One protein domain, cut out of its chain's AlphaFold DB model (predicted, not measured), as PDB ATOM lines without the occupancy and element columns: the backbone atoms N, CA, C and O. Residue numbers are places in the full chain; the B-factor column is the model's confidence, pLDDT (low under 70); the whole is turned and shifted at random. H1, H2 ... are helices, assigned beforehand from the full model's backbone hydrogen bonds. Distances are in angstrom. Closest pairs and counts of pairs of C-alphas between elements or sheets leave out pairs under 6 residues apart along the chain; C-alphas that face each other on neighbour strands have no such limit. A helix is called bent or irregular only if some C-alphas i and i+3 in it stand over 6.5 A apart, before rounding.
ATOM      1  N   ASP A 213     328.465 -20.218  68.066       50.09
ATOM      2  CA  ASP A 213     328.073 -19.435  66.871       50.09
ATOM      3  C   ASP A 213     327.881 -20.322  65.620       50.09
ATOM      4  O   ASP A 213     327.021 -20.073  64.772       50.09
ATOM      5  N   ASP A 214     328.578 -21.461  65.538       52.50
ATOM      6  CA  ASP A 214     328.462 -22.391  64.404       52.50
ATOM      7  C   ASP A 214     327.086 -23.078  64.331       52.50
ATOM      8  O   ASP A 214     326.590 -23.422  63.249       52.50
ATOM      9  N   GLY A 215     326.423 -23.276  65.473       58.72
ATOM     10  CA  GLY A 215     325.094 -23.881  65.541       58.72
ATOM     11  C   GLY A 215     324.003 -22.963  64.989       58.72
ATOM     12  O   GLY A 215     323.174 -23.398  64.177       58.72
ATOM     13  N   GLU A 216     324.006 -21.695  65.400       64.44
ATOM     14  CA  GLU A 216     323.033 -20.700  64.946       64.44
ATOM     15  C   GLU A 216     323.308 -20.281  63.500       64.44
ATOM     16  O   GLU A 216     322.382 -20.291  62.681       64.44
ATOM     17  N   ALA A 217     324.570 -20.028  63.134       63.19
ATOM     18  CA  ALA A 217     324.953 -19.684  61.768       63.19
ATOM     19  C   ALA A 217     324.568 -20.791  60.773       63.19
ATOM     20  O   ALA A 217     323.952 -20.525  59.734       63.19
ATOM     21  N   ARG A 218     324.813 -22.064  61.115       66.94
ATOM     22  CA  ARG A 218     324.425 -23.206  60.273       66.94
ATOM     23  C   ARG A 218     322.910 -23.381  60.180       66.94
ATOM     24  O   ARG A 218     322.397 -23.698  59.104       66.94
ATOM     25  N   ARG A 219     322.170 -23.156  61.273       72.38
ATOM     26  CA  ARG A 219     320.693 -23.151  61.260       72.38
ATOM     27  C   ARG A 219     320.159 -22.010  60.396       72.38
ATOM     28  O   ARG A 219     319.288 -22.246  59.561       72.38
ATOM     29  N   ARG A 220     320.727 -20.808  60.510       70.25
ATOM     30  CA  ARG A 220     320.388 -19.633  59.695       70.25
ATOM     31  C   ARG A 220     320.665 -19.885  58.215       70.25
ATOM     32  O   ARG A 220     319.806 -19.603  57.382       70.25
ATOM     33  N   MET A 221     321.801 -20.499  57.885       68.56
ATOM     34  CA  MET A 221     322.134 -20.919  56.522       68.56
ATOM     35  C   MET A 221     321.112 -21.932  55.985       68.56
ATOM     36  O   MET A 221     320.622 -21.777  54.867       68.56
ATOM     37  N   LYS A 222     320.717 -22.934  56.781       78.62
ATOM     38  CA  LYS A 222     319.693 -23.915  56.381       78.62
ATOM     39  C   LYS A 222     318.317 -23.284  56.169       78.62
ATOM     40  O   LYS A 222     317.667 -23.598  55.173       78.62
ATOM     41  N   ARG A 223     317.905 -22.359  57.039       75.75
ATOM     42  CA  ARG A 223     316.664 -21.576  56.888       75.75
ATOM     43  C   ARG A 223     316.689 -20.743  55.607       75.75
ATOM     44  O   ARG A 223     315.734 -20.778  54.839       75.75
ATOM     45  N   ARG A 224     317.807 -20.065  55.326       74.38
ATOM     46  CA  ARG A 224     318.015 -19.285  54.093       74.38
ATOM     47  C   ARG A 224     317.951 -20.160  52.839       74.38
ATOM     48  O   ARG A 224     317.244 -19.815  51.895       74.38
ATOM     49  N   GLN A 225     318.613 -21.319  52.844       80.25
ATOM     50  CA  GLN A 225     318.542 -22.300  51.750       80.25
ATOM     51  C   GLN A 225     317.101 -22.779  51.518       80.25
ATOM     52  O   GLN A 225     316.644 -22.861  50.376       80.25
ATOM     53  N   PHE A 226     316.365 -23.048  52.597       75.75
ATOM     54  CA  PHE A 226     314.976 -23.485  52.524       75.75
ATOM     55  C   PHE A 226     314.051 -22.383  51.996       75.75
ATOM     56  O   PHE A 226     313.256 -22.637  51.093       75.75
ATOM     57  N   ALA A 227     314.221 -21.143  52.455       79.50
ATOM     58  CA  ALA A 227     313.491 -19.984  51.948       79.50
ATOM     59  C   ALA A 227     313.794 -19.711  50.461       79.50
ATOM     60  O   ALA A 227     312.879 -19.423  49.691       79.50
ATOM     61  N   LYS A 228     315.052 -19.872  50.017       81.00
ATOM     62  CA  LYS A 228     315.441 -19.777  48.595       81.00
ATOM     63  C   LYS A 228     314.738 -20.853  47.758       81.00
ATOM     64  O   LYS A 228     314.203 -20.546  46.692       81.00
ATOM     65  N   MET A 229     314.661 -22.089  48.261       76.50
ATOM     66  CA  MET A 229     313.935 -23.185  47.608       76.50
ATOM     67  C   MET A 229     312.425 -22.919  47.545       76.50
ATOM     68  O   MET A 229     311.813 -23.106  46.497       76.50
ATOM     69  N   GLN A 230     311.824 -22.431  48.631       78.06
ATOM     70  CA  GLN A 230     310.413 -22.046  48.663       78.06
ATOM     71  C   GLN A 230     310.116 -20.912  47.674       78.06
ATOM     72  O   GLN A 230     309.192 -21.030  46.872       78.06
ATOM     73  N   LYS A 231     310.934 -19.850  47.662       79.81
ATOM     74  CA  LYS A 231     310.810 -18.726  46.719       79.81
ATOM     75  C   LYS A 231     310.879 -19.211  45.266       79.81
ATOM     76  O   LYS A 231     310.088 -18.763  44.441       79.81
ATOM     77  N   ALA A 232     311.756 -20.171  44.965       81.19
ATOM     78  CA  ALA A 232     311.840 -20.797  43.646       81.19
ATOM     79  C   ALA A 232     310.601 -21.647  43.296       81.19
ATOM     80  O   ALA A 232     310.144 -21.612  42.156       81.19
ATOM     81  N   LEU A 233     310.011 -22.366  44.258       79.25
ATOM     82  CA  LEU A 233     308.774 -23.133  44.048       79.25
ATOM     83  C   LEU A 233     307.559 -22.225  43.816       79.25
ATOM     84  O   LEU A 233     306.751 -22.505  42.935       79.25
ATOM     85  N   PHE A 234     307.445 -21.111  44.546       79.50
ATOM     86  CA  PHE A 234     306.380 -20.118  44.342       79.50
ATOM     87  C   PHE A 234     306.549 -19.286  43.060       79.50
ATOM     88  O   PHE A 234     305.588 -18.654  42.612       79.50
ATOM     89  N   ALA A 235     307.738 -19.290  42.450       82.75
ATOM     90  CA  ALA A 235     307.958 -18.702  41.131       82.75
ATOM     91  C   ALA A 235     307.321 -19.535  39.999       82.75
ATOM     92  O   ALA A 235     307.035 -18.983  38.935       82.75
ATOM     93  N   ASP A 236     307.039 -20.828  40.216       85.31
ATOM     94  CA  ASP A 236     306.262 -21.633  39.271       85.31
ATOM     95  C   ASP A 236     304.791 -21.184  39.287       85.31
ATOM     96  O   ASP A 236     304.090 -21.263  40.300       85.31
ATOM     97  N   GLU A 237     304.292 -20.738  38.132       85.69
ATOM     98  CA  GLU A 237     302.915 -20.275  37.946       85.69
ATOM     99  C   GLU A 237     301.867 -21.305  38.396       85.69
ATOM    100  O   GLU A 237     300.757 -20.932  38.779       85.69
ATOM    101  N   ARG A 238     302.186 -22.605  38.336       84.50
ATOM    102  CA  ARG A 238     301.268 -23.676  38.754       84.50
ATOM    103  C   ARG A 238     301.116 -23.731  40.267       84.50
ATOM    104  O   ARG A 238     299.993 -23.786  40.760       84.50
ATOM    105  N   VAL A 239     302.230 -23.679  40.990       81.19
ATOM    106  CA  VAL A 239     302.252 -23.675  42.458       81.19
ATOM    107  C   VAL A 239     301.689 -22.360  42.980       81.19
ATOM    108  O   VAL A 239     300.894 -22.362  43.913       81.19
ATOM    109  N   LYS A 240     301.988 -21.246  42.303       83.38
ATOM    110  CA  LYS A 240     301.414 -19.936  42.604       83.38
ATOM    111  C   LYS A 240     299.883 -19.927  42.535       83.38
ATOM    112  O   LYS A 240     299.237 -19.472  43.472       83.38
ATOM    113  N   LYS A 241     299.287 -20.508  41.488       87.88
ATOM    114  CA  LYS A 241     297.818 -20.640  41.362       87.88
ATOM    115  C   LYS A 241     297.200 -21.522  42.449       87.88
ATOM    116  O   LYS A 241     296.063 -21.297  42.850       87.88
ATOM    117  N   ILE A 242     297.933 -22.531  42.915       82.62
ATOM    118  CA  ILE A 242     297.498 -23.404  44.014       82.62
ATOM    119  C   ILE A 242     297.594 -22.657  45.352       82.62
ATOM    120  O   ILE A 242     296.697 -22.806  46.175       82.62
ATOM    121  N   ALA A 243     298.616 -21.819  45.536       80.25
ATOM    122  CA  ALA A 243     298.829 -20.999  46.728       80.25
ATOM    123  C   ALA A 243     297.866 -19.804  46.853       80.25
ATOM    124  O   ALA A 243     297.533 -19.382  47.958       80.25
ATOM    125  N   GLU A 244     297.374 -19.271  45.735       83.38
ATOM    126  CA  GLU A 244     296.359 -18.209  45.712       83.38
ATOM    127  C   GLU A 244     294.962 -18.707  46.145       83.38
ATOM    128  O   GLU A 244     294.100 -17.895  46.480       83.38
ATOM    129  N   ASN A 245     294.724 -20.027  46.185       89.25
ATOM    130  CA  ASN A 245     293.447 -20.589  46.628       89.25
ATOM    131  C   ASN A 245     293.379 -20.661  48.170       89.25
ATOM    132  O   ASN A 245     294.145 -21.425  48.766       89.25
ATOM    133  N   PRO A 246     292.441 -19.956  48.835       86.50
ATOM    134  CA  PRO A 246     292.353 -19.905  50.299       86.50
ATOM    135  C   PRO A 246     292.131 -21.280  50.947       86.50
ATOM    136  O   PRO A 246     292.595 -21.513  52.059       86.50
ATOM    137  N   GLY A 247     291.492 -22.224  50.244       86.12
ATOM    138  CA  GLY A 247     291.324 -23.595  50.738       86.12
ATOM    139  C   GLY A 247     292.635 -24.385  50.789       86.12
ATOM    140  O   GLY A 247     292.812 -25.230  51.659       86.12
ATOM    141  N   ASN A 248     293.580 -24.071  49.901       85.19
ATOM    142  CA  ASN A 248     294.889 -24.722  49.832       85.19
ATOM    143  C   ASN A 248     295.947 -23.990  50.666       85.19
ATOM    144  O   ASN A 248     296.978 -24.578  50.988       85.19
ATOM    145  N   GLN A 249     295.695 -22.733  51.044       83.38
ATOM    146  CA  GLN A 249     296.570 -21.970  51.933       83.38
ATOM    147  C   GLN A 249     296.689 -22.621  53.303       83.38
ATOM    148  O   GLN A 249     297.795 -22.692  53.815       83.38
ATOM    149  N   ALA A 250     295.597 -23.151  53.864       81.50
ATOM    150  CA  ALA A 250     295.647 -23.862  55.140       81.50
ATOM    151  C   ALA A 250     296.617 -25.053  55.078       81.50
ATOM    152  O   ALA A 250     297.489 -25.159  55.929       81.50
ATOM    153  N   PHE A 251     296.535 -25.877  54.025       83.62
ATOM    154  CA  PHE A 251     297.425 -27.026  53.811       83.62
ATOM    155  C   PHE A 251     298.876 -26.625  53.523       83.62
ATOM    156  O   PHE A 251     299.799 -27.253  54.034       83.62
ATOM    157  N   LEU A 252     299.097 -25.582  52.714       79.38
ATOM    158  CA  LEU A 252     300.439 -25.058  52.443       79.38
ATOM    159  C   LEU A 252     301.067 -24.475  53.706       79.38
ATOM    160  O   LEU A 252     302.234 -24.746  53.961       79.38
ATOM    161  N   ARG A 253     300.276 -23.779  54.530       78.19
ATOM    162  CA  ARG A 253     300.685 -23.318  55.856       78.19
ATOM    163  C   ARG A 253     301.012 -24.492  56.762       78.19
ATOM    164  O   ARG A 253     302.068 -24.460  57.348       78.19
ATOM    165  N   THR A 254     300.235 -25.578  56.802       78.94
ATOM    166  CA  THR A 254     300.584 -26.758  57.633       78.94
ATOM    167  C   THR A 254     301.873 -27.461  57.186       78.94
ATOM    168  O   THR A 254     302.534 -28.130  57.976       78.94
ATOM    169  N   ILE A 255     302.224 -27.359  55.901       72.62
ATOM    170  CA  ILE A 255     303.484 -27.889  55.358       72.62
ATOM    171  C   ILE A 255     304.647 -26.923  55.637       72.62
ATOM    172  O   ILE A 255     305.757 -27.377  55.905       72.62
ATOM    173  N   GLU A 256     304.392 -25.614  55.589       70.44
ATOM    174  CA  GLU A 256     305.321 -24.529  55.940       70.44
ATOM    175  C   GLU A 256     305.604 -24.474  57.456       70.44
ATOM    176  O   GLU A 256     306.733 -24.222  57.862       70.44
ATOM    177  N   ASP A 257     304.606 -24.802  58.279       56.97
ATOM    178  CA  ASP A 257     304.595 -24.734  59.747       56.97
ATOM    179  C   ASP A 257     305.281 -25.935  60.416       56.97
ATOM    180  O   ASP A 257     305.674 -25.874  61.568       56.97
ATOM    181  N   ARG A 258     305.575 -27.008  59.670       57.47
ATOM    182  CA  ARG A 258     306.479 -28.083  60.142       57.47
ATOM    183  C   ARG A 258     307.957 -27.674  60.216       57.47
ATOM    184  O   ARG A 258     308.818 -28.516  60.467       57.47
ATOM    185  N   GLY A 259     308.261 -26.412  59.934       49.88
ATOM    186  CA  GLY A 259     309.583 -25.818  60.097       49.88
ATOM    187  C   GLY A 259     309.535 -24.379  60.605       49.88
ATOM    188  O   GLY A 259     310.554 -23.692  60.491       49.88
ATOM    189  N   SER A 260     308.385 -23.912  61.111       47.38
ATOM    190  CA  SER A 260     308.311 -22.636  61.815       47.38
ATOM    191  C   SER A 260     309.017 -22.783  63.164       47.38
ATOM    192  O   SER A 260     309.007 -23.825  63.816       47.38
ATOM    193  N   ASP A 261     309.736 -21.735  63.525       49.75
ATOM    194  CA  ASP A 261     310.601 -21.651  64.701       49.75
ATOM    195  C   ASP A 261     309.812 -21.694  66.022       49.75
ATOM    196  O   ASP A 261     310.406 -21.863  67.080       49.75
ATOM    197  N   ASP A 262     308.483 -21.581  65.965       52.62
ATOM    198  CA  ASP A 262     307.612 -21.432  67.135       52.62
ATOM    199  C   ASP A 262     307.573 -22.708  68.004       52.62
ATOM    200  O   ASP A 262     307.404 -22.630  69.219       52.62
TER     201      ASP A 262
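This is residues 213 to 262 of the 503 residues of the protein "MRC1 domain-containing protein" of Fusarium sp. AF-4 (UniProt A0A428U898). The model is a flat, open U of three helices: the long helix H1 makes one arm, the short helix H2 makes the base with a corner at each end, and H3 folds back as a second, shorter arm. H1 and H3 have no contact with each other, the space between the arms is open, and residues 213 to 222 of H1 stick out. The printed part has 50 residues with three named helices, in the order H1, H2, H3, and no named strand; the class is all helix. The whole is loose, with a radius of gyration of the C-alphas of 13.1 A, and the C-alphas span 40 by 22 by 9 A along their three main axes.

The longest helix is H1, residues 213 to 234, which measures 31.3 A from its first to its last C-alpha. It runs from C-alpha 213 at (328.073, -19.435, 66.871) to C-alpha 234 at (306.380, -20.118, 44.342). H2, residues 237 to 243, is 9.7 A long from first to last C-alpha. H3, residues 246 to 259, is 20.7 A long and ends with C-alpha 259 at (309.583, -25.818, 60.097). H3 is neither bent nor irregular, but only just: C-alphas 247 and 250 are 6.2 A apart.

H1 and H2 touch only at the corner by their link, and only just, with 3 pairs of C-alphas within 8 A. Their closest C-alphas are those of Phe 234 and Lys 240, 5.3 A apart, and H1 touches H2 with residues 233 to 234 alone. Their lines are only just about perpendicular, at 70.4 degrees. H2 and H3 also touch only at the corner by their link, and only just, with 3 pairs of C-alphas within 8 A. Their closest C-alphas are those of Ala 243 and Gln 249, 5.8 A apart, and H3 touches H2 with residues 248 to 252 alone. The lines of H2 and H3 are about perpendicular, at 89 degrees. H1 and H3 are apart, with no C-alpha of the one within 8 A of the other. In H1 and H2 every pair of O i and N i+4 is within hydrogen-bond range; in H3 it is 6 of 10.

The two C-alphas farthest apart are those of Asp 213 and Gly 247, at 40.3 A, while those of Asp 213 and Asp 262 are 20.6 A apart. Residues 235 to 241, of which 237 to 241 belong to H2, stand free, and so do residues 244 to 250, of which 246 to 250 belong to H3. The links from H1 to H2 and from H2 to H3 are tight, with 2 residues each. The printed part has no cut. The mean pLDDT of the printed part is 74.3, and it is under 70 at residues 213 to 218, 221 and 257 to 262.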